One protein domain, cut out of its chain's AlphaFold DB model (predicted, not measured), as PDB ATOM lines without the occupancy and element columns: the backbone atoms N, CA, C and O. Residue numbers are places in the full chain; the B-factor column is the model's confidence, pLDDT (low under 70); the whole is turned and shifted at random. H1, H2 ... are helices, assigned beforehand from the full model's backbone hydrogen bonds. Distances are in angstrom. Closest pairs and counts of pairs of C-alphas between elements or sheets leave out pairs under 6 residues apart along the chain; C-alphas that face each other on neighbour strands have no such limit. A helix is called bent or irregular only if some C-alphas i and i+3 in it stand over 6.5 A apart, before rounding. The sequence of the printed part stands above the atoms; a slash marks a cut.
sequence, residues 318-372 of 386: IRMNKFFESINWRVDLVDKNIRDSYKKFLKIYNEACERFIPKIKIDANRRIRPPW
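Overview. This is residues 318 to 372 of the 386 residues of the protein "RNA-directed DNA polymerase from mobile element jockey-like" of Brachionus plicatilis (UniProt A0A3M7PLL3). One long helix, H3, makes one side of a small flat body, and the short helices H1 and H2 make the other side; H1 packs on the last turns of H3, and H2 is near its first turns. From the end of H3 a long tail without named elements leads away, and its residues 358 to 372 stick out free of the body and make much of the length. The printed part has 55 residues, with three named helices in the order H1, H2, H3 and no named strand; the class is all helix. The whole is extended, with a radius of gyration of the C-alphas of 16.6 A, and it spans 48 by 26 by 19 A.

Along the chain. H3, the longest helix, holds residues 338 to 356 and measures 26.5 A from first to last C-alpha. It begins with C-alpha 338 at (-54.531, 44.238, -14.190) and ends with C-alpha 356 at (-31.513, 32.709, -8.019). H1 holds residues 318 to 325, 10.7 A long, and begins with C-alpha 318 at (-32.752, 34.313, 0.776). H2 is a short helix of residues 329 to 333. No helix is bent or irregular.

Arrangement. H3 touches H1 with residues 352 to 356 alone. The closest C-alphas of the two are those of Phe 356 and Met 320, 5.9 A apart. Their lines stand at a shallow tilt of 27 degrees, and they run opposite ways. H2 and H3 are close but not clearly touching, with 1 pair of C-alphas within 8 A, those of Leu 333 and Ser 341, 5.6 A apart. H1 and H2 are apart. In H1, H2 and H3 every O i to N i+4 pair is within hydrogen-bond range.

Size, cuts and confidence. The outline is elongated, and the two C-alphas farthest apart are those of Asp 335 and Arg 367, 48.0 A. Residues 358 to 372 stand free; without them the body has 40 residues and spans 29 by 16 by 8 A, with a radius of gyration of 10.7 A. The links from H1 to H2, with 3 residues, and from H2 to H3, with 4 residues, are tight. After H3, residues 357 to 372 hold no named element. The printed part has no cut. The mean pLDDT of the printed part is 77.5, and 13 residues are under 70: residue 339 and residues 361 to 372.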
ATOM      1  N   ILE A 318     -33.161  33.191  -0.075       91.25
ATOM      2  CA  ILE A 318     -32.752  34.313   0.776       91.25
ATOM      3  C   ILE A 318     -32.385  35.507  -0.107       91.25
ATOM      4  O   ILE A 318     -32.858  36.619   0.127       91.25
ATOM      5  N   ARG A 319     -31.567  35.297  -1.146       91.44
ATOM      6  CA  ARG A 319     -31.224  36.370  -2.093       91.44
ATOM      7  C   ARG A 319     -32.394  36.743  -2.999       91.44
ATOM      8  O   ARG A 319     -32.555  37.920  -3.304       91.44
ATOM      9  N   MET A 320     -33.226  35.771  -3.371       92.06
ATOM     10  CA  MET A 320     -34.438  36.008  -4.158       92.06
ATOM     11  C   MET A 320     -35.440  36.907  -3.420       92.06
ATOM     12  O   MET A 320     -35.970  37.843  -4.013       92.06
ATOM     13  N   ASN A 321     -35.642  36.689  -2.120       91.44
ATOM     14  CA  ASN A 321     -36.509  37.545  -1.310       91.44
ATOM     15  C   ASN A 321     -35.936  38.958  -1.175       91.44
ATOM     16  O   ASN A 321     -36.656  39.919  -1.421       91.44
ATOM     17  N   LYS A 322     -34.625  39.099  -0.923       92.62
ATOM     18  CA  LYS A 322     -33.964  40.418  -0.919       92.62
ATOM     19  C   LYS A 322     -34.110  41.159  -2.251       92.62
ATOM     20  O   LYS A 322     -34.257  42.375  -2.272       92.62
ATOM     21  N   PHE A 323     -34.080  40.434  -3.370       92.75
ATOM     22  CA  PHE A 323     -34.342  41.008  -4.687       92.75
ATOM     23  C   PHE A 323     -35.779  41.531  -4.801       92.75
ATOM     24  O   PHE A 323     -35.972  42.665  -5.235       92.75
ATOM     25  N   PHE A 324     -36.781  40.767  -4.358       91.56
ATOM     26  CA  PHE A 324     -38.171  41.236  -4.358       91.56
ATOM     27  C   PHE A 324     -38.427  42.403  -3.403       91.56
ATOM     28  O   PHE A 324     -39.213  43.286  -3.739       91.56
ATOM     29  N   GLU A 325     -37.749  42.442  -2.257       90.88
ATOM     30  CA  GLU A 325     -37.808  43.562  -1.310       90.88
ATOM     31  C   GLU A 325     -37.193  44.843  -1.885       90.88
ATOM     32  O   GLU A 325     -37.626  45.941  -1.546       90.88
ATOM     33  N   SER A 326     -36.212  44.722  -2.786       91.12
ATOM     34  CA  SER A 326     -35.589  45.883  -3.436       91.12
ATOM     35  C   SER A 326     -36.473  46.555  -4.495       91.12
ATOM     36  O   SER A 326     -36.130  47.624  -4.999       91.12
ATOM     37  N   ILE A 327     -37.608  45.943  -4.844       88.56
ATOM     38  CA  ILE A 327     -38.518  46.435  -5.878       88.56
ATOM     39  C   ILE A 327     -39.633  47.258  -5.238       88.56
ATOM     40  O   ILE A 327     -40.368  46.793  -4.368       88.56
ATOM     41  N   ASN A 328     -39.818  48.482  -5.731       88.19
ATOM     42  CA  ASN A 328     -40.933  49.328  -5.329       88.19
ATOM     43  C   ASN A 328     -42.207  48.940  -6.095       88.19
ATOM     44  O   ASN A 328     -42.603  49.594  -7.058       88.19
ATOM     45  N   TRP A 329     -42.858  47.868  -5.644       85.81
ATOM     46  CA  TRP A 329     -44.087  47.338  -6.244       85.81
ATOM     47  C   TRP A 329     -45.208  48.366  -6.346       85.81
ATOM     48  O   TRP A 329     -46.001  48.316  -7.280       85.81
ATOM     49  N   ARG A 330     -45.268  49.313  -5.405       81.56
ATOM     50  CA  ARG A 330     -46.298  50.349  -5.403       81.56
ATOM     51  C   ARG A 330     -46.133  51.277  -6.598       81.56
ATOM     52  O   ARG A 330     -47.111  51.508  -7.287       81.56
ATOM     53  N   VAL A 331     -44.919  51.748  -6.875       82.25
ATOM     54  CA  VAL A 331     -44.636  52.576  -8.061       82.25
ATOM     55  C   VAL A 331     -44.747  51.751  -9.343       82.25
ATOM     56  O   VAL A 331     -45.326  52.201 -10.324       82.25
ATOM     57  N   ASP A 332     -44.252  50.514  -9.329       76.44
ATOM     58  CA  ASP A 332     -44.197  49.679 -10.529       76.44
ATOM     59  C   ASP A 332     -45.570  49.188 -11.022       76.44
ATOM     60  O   ASP A 332     -45.664  48.753 -12.180       76.44
ATOM     61  N   LEU A 333     -46.603  49.246 -10.172       83.38
ATOM     62  CA  LEU A 333     -47.953  48.737 -10.443       83.38
ATOM     63  C   LEU A 333     -49.069  49.800 -10.365       83.38
ATOM     64  O   LEU A 333     -50.164  49.517 -10.837       83.38
ATOM     65  N   VAL A 334     -48.825  50.996  -9.802       78.50
ATOM     66  CA  VAL A 334     -49.881  51.997  -9.507       78.50
ATOM     67  C   VAL A 334     -50.659  52.468 -10.740       78.50
ATOM     68  O   VAL A 334     -51.879  52.568 -10.669       78.50
ATOM     69  N   ASP A 335     -49.981  52.684 -11.870       76.25
ATOM     70  CA  ASP A 335     -50.592  53.234 -13.092       76.25
ATOM     71  C   ASP A 335     -50.887  52.157 -14.153       76.25
ATOM     72  O   ASP A 335     -51.014  52.453 -15.341       76.25
ATOM     73  N   LYS A 336     -50.946  50.878 -13.759       79.31
ATOM     74  CA  LYS A 336     -51.133  49.759 -14.694       79.31
ATOM     75  C   LYS A 336     -52.458  49.054 -14.477       79.31
ATOM     76  O   LYS A 336     -52.814  48.684 -13.361       79.31
ATOM     77  N   ASN A 337     -53.138  48.755 -15.582       83.38
ATOM     78  CA  ASN A 337     -54.264  47.829 -15.567       83.38
ATOM     79  C   ASN A 337     -53.812  46.427 -15.099       83.38
ATOM     80  O   ASN A 337     -52.621  46.100 -15.063       83.38
ATOM     81  N   ILE A 338     -54.778  45.577 -14.750       74.25
ATOM     82  CA  ILE A 338     -54.531  44.238 -14.190       74.25
ATOM     83  C   ILE A 338     -53.631  43.394 -15.107       74.25
ATOM     84  O   ILE A 338     -52.713  42.723 -14.631       74.25
ATOM     85  N   ARG A 339     -53.852  43.454 -16.426       65.62
ATOM     86  CA  ARG A 339     -53.102  42.677 -17.425       65.62
ATOM     87  C   ARG A 339     -51.635  43.108 -17.479       65.62
ATOM     88  O   ARG A 339     -50.746  42.255 -17.474       65.62
ATOM     89  N   ASP A 340     -51.363  44.406 -17.492       75.50
ATOM     90  CA  ASP A 340     -50.001  44.940 -17.564       75.50
ATOM     91  C   ASP A 340     -49.261  44.811 -16.232       75.50
ATOM     92  O   ASP A 340     -48.059  44.524 -16.212       75.50
ATOM     93  N   SER A 341     -49.986  44.913 -15.117       77.56
ATOM     94  CA  SER A 341     -49.491  44.575 -13.781       77.56
ATOM     95  C   SER A 341     -49.067  43.106 -13.695       77.56
ATOM     96  O   SER A 341     -47.957  42.808 -13.252       77.56
ATOM     97  N   TYR A 342     -49.888  42.184 -14.210       70.94
ATOM     98  CA  TYR A 342     -49.568  40.757 -14.262       70.94
ATOM     99  C   TYR A 342     -48.356  40.457 -15.157       70.94
ATOM    100  O   TYR A 342     -47.432  39.755 -14.739       70.94
ATOM    101  N   LYS A 343     -48.292  41.042 -16.363       76.94
ATOM    102  CA  LYS A 343     -47.129  40.909 -17.263       76.94
ATOM    103  C   LYS A 343     -45.843  41.415 -16.608       76.94
ATOM    104  O   LYS A 343     -44.797  40.771 -16.705       76.94
ATOM    105  N   LYS A 344     -45.908  42.563 -15.926       79.62
ATOM    106  CA  LYS A 344     -44.768  43.157 -15.216       79.62
ATOM    107  C   LYS A 344     -44.316  42.277 -14.051       79.62
ATOM    108  O   LYS A 344     -43.115  42.041 -13.923       79.62
ATOM    109  N   PHE A 345     -45.253  41.755 -13.260       84.81
ATOM    110  CA  PHE A 345     -44.958  40.794 -12.199       84.81
ATOM    111  C   PHE A 345     -44.261  39.547 -12.752       84.81
ATOM    112  O   PHE A 345     -43.182  39.196 -12.281       84.81
ATOM    113  N   LEU A 346     -44.816  38.921 -13.797       80.75
ATOM    114  CA  LEU A 346     -44.226  37.733 -14.419       80.75
ATOM    115  C   LEU A 346     -42.808  37.989 -14.928       80.75
ATOM    116  O   LEU A 346     -41.933  37.145 -14.753       80.75
ATOM    117  N   LYS A 347     -42.559  39.155 -15.534       83.12
ATOM    118  CA  LYS A 347     -41.221  39.532 -15.999       83.12
ATOM    119  C   LYS A 347     -40.212  39.541 -14.847       83.12
ATOM    120  O   LYS A 347     -39.163  38.913 -14.956       83.12
ATOM    121  N   ILE A 348     -40.556  40.206 -13.746       85.19
ATOM    122  CA  ILE A 348     -39.714  40.309 -12.548       85.19
ATOM    123  C   ILE A 348     -39.520  38.938 -11.888       85.19
ATOM    124  O   ILE A 348     -38.412  38.581 -11.492       85.19
ATOM    125  N   TYR A 349     -40.591  38.154 -11.777       87.12
ATOM    126  CA  TYR A 349     -40.549  36.816 -11.199       87.12
ATOM    127  C   TYR A 349     -39.640  35.881 -12.004       87.12
ATOM    128  O   TYR A 349     -38.773  35.222 -11.435       87.12
ATOM    129  N   ASN A 350     -39.776  35.870 -13.332       83.00
ATOM    130  CA  ASN A 350     -38.937  35.053 -14.204       83.00
ATOM    131  C   ASN A 350     -37.464  35.486 -14.148       83.00
ATOM    132  O   ASN A 350     -36.581  34.633 -14.118       83.00
ATOM    133  N   GLU A 351     -37.187  36.791 -14.064       86.88
ATOM    134  CA  GLU A 351     -35.833  37.318 -13.844       86.88
ATOM    135  C   GLU A 351     -35.245  36.838 -12.510       86.88
ATOM    136  O   GLU A 351     -34.085  36.420 -12.449       86.88
ATOM    137  N   ALA A 352     -36.050  36.830 -11.448       86.00
ATOM    138  CA  ALA A 352     -35.649  36.294 -10.156       86.00
ATOM    139  C   ALA A 352     -35.365  34.782 -10.235       86.00
ATOM    140  O   ALA A 352     -34.339  34.320  -9.735       86.00
ATOM    141  N   CYS A 353     -36.216  34.007 -10.913       85.25
ATOM    142  CA  CYS A 353     -35.987  32.578 -11.126       85.25
ATOM    143  C   CYS A 353     -34.683  32.309 -11.890       85.25
ATOM    144  O   CYS A 353     -33.890  31.474 -11.461       85.25
ATOM    145  N   GLU A 354     -34.425  33.045 -12.974       85.62
ATOM    146  CA  GLU A 354     -33.193  32.939 -13.769       85.62
ATOM    147  C   GLU A 354     -31.927  33.239 -12.956       85.62
ATOM    148  O   GLU A 354     -30.902  32.578 -13.134       85.62
ATOM    149  N   ARG A 355     -31.991  34.215 -12.044       88.62
ATOM    150  CA  ARG A 355     -30.842  34.640 -11.231       88.62
ATOM    151  C   ARG A 355     -30.578  33.747 -10.029       88.62
ATOM    152  O   ARG A 355     -29.420  33.498  -9.698       88.62
ATOM    153  N   PHE A 356     -31.634  33.308  -9.349       91.25
ATOM    154  CA  PHE A 356     -31.513  32.709  -8.019       91.25
ATOM    155  C   PHE A 356     -31.829  31.216  -7.985       91.25
ATOM    156  O   PHE A 356     -31.582  30.573  -6.963       91.25
ATOM    157  N   ILE A 357     -32.336  30.635  -9.075       87.56
ATOM    158  CA  ILE A 357     -32.675  29.213  -9.123       87.56
ATOM    159  C   ILE A 357     -31.779  28.499 -10.141       87.56
ATOM    160  O   ILE A 357     -31.847  28.765 -11.340       87.56
ATOM    161  N   PRO A 358     -30.927  27.555  -9.702       87.50
ATOM    162  CA  PRO A 358     -30.039  26.847 -10.608       87.50
ATOM    163  C   PRO A 358     -30.832  25.925 -11.535       87.50
ATOM    164  O   PRO A 358     -31.829  25.313 -11.147       87.50
ATOM    165  N   LYS A 359     -30.352  25.771 -12.765       82.81
ATOM    166  CA  LYS A 359     -31.007  24.970 -13.801       82.81
ATOM    167  C   LYS A 359     -30.491  23.528 -13.837       82.81
ATOM    168  O   LYS A 359     -29.297  23.269 -13.695       82.81
ATOM    169  N   ILE A 360     -31.388  22.572 -14.067       76.06
ATOM    170  CA  ILE A 360     -31.068  21.151 -14.240       76.06
ATOM    171  C   ILE A 360     -30.697  20.910 -15.701       76.06
ATOM    172  O   ILE A 360     -31.492  21.187 -16.595       76.06
ATOM    173  N   LYS A 361     -29.525  20.325 -15.959       60.25
ATOM    174  CA  LYS A 361     -29.229  19.738 -17.271       60.25
ATOM    175  C   LYS A 361     -29.973  18.408 -17.377       60.25
ATOM    176  O   LYS A 361     -29.609  17.439 -16.714       60.25
ATOM    177  N   ILE A 362     -31.045  18.380 -18.161       57.41
ATOM    178  CA  ILE A 362     -31.708  17.132 -18.531       57.41
ATOM    179  C   ILE A 362     -30.985  16.607 -19.767       57.41
ATOM    180  O   ILE A 362     -30.936  17.280 -20.792       57.41
ATOM    181  N   ASP A 363     -30.383  15.430 -19.634       52.31
ATOM    182  CA  ASP A 363     -29.831  14.698 -20.767       52.31
ATOM    183  C   ASP A 363     -30.980  14.327 -21.715       52.31
ATOM    184  O   ASP A 363     -31.953  13.694 -21.291       52.31
ATOM    185  N   ALA A 364     -30.887  14.757 -22.974       50.69
ATOM    186  CA  ALA A 364     -31.925  14.569 -23.988       50.69
ATOM    187  C   ALA A 364     -32.253  13.083 -24.224       50.69
ATOM    188  O   ALA A 364     -33.364  12.757 -24.631       50.69
ATOM    189  N   ASN A 365     -31.323  12.181 -23.888       49.38
ATOM    190  CA  ASN A 365     -31.484  10.735 -24.039       49.38
ATOM    191  C   ASN A 365     -32.067  10.036 -22.802       49.38
ATOM    192  O   ASN A 365     -32.258   8.815 -22.794       49.38
ATOM    193  N   ARG A 366     -32.367  10.771 -21.724       50.06
ATOM    194  CA  ARG A 366     -32.930  10.161 -20.521       50.06
ATOM    195  C   ARG A 366     -34.411   9.875 -20.753       50.06
ATOM    196  O   ARG A 366     -35.231  10.785 -20.668       50.06
ATOM    197  N   ARG A 367     -34.759   8.600 -20.989       51.94
ATOM    198  CA  ARG A 367     -36.156   8.118 -21.020       51.94
ATOM    199  C   ARG A 367     -36.926   8.713 -19.839       51.94
ATOM    200  O   ARG A 367     -36.675   8.352 -18.682       51.94
ATOM    201  N   ILE A 368     -37.828   9.643 -20.143       52.84
ATOM    202  CA  ILE A 368     -38.689  10.294 -19.162       52.84
ATOM    203  C   ILE A 368     -39.567   9.195 -18.582       52.84
ATOM    204  O   ILE A 368     -40.343   8.557 -19.289       52.84
ATOM    205  N   ARG A 369     -39.388   8.910 -17.291       56.91
ATOM    206  CA  ARG A 369     -40.285   7.990 -16.601       56.91
ATOM    207  C   ARG A 369     -41.641   8.684 -16.488       56.91
ATOM    208  O   ARG A 369     -41.655   9.835 -16.048       56.91
ATOM    209  N   PRO A 370     -42.746   8.017 -16.854       58.50
ATOM    210  CA  PRO A 370     -44.061   8.577 -16.609       58.50
ATOM    211  C   PRO A 370     -44.197   8.917 -15.113       58.50
ATOM    212  O   PRO A 370     -43.781   8.099 -14.285       58.50
ATOM    213  N   PRO A 371     -44.753  10.087 -14.746       49.78
ATOM    214  CA  PRO A 371     -44.842  10.534 -13.351       49.78
ATOM    215  C   PRO A 371     -45.562   9.542 -12.429       49.78
ATOM    216  O   PRO A 371     -45.250   9.449 -11.246       49.78
ATOM    217  N   TRP A 372     -46.489   8.767 -12.994       62.53
ATOM    218  CA  TRP A 372     -47.289   7.759 -12.305       62.53
ATOM    219  C   TRP A 372     -46.559   6.424 -12.080       62.53
ATOM    220  O   TRP A 372     -47.028   5.597 -11.304       62.53
TER     221      TRP A 372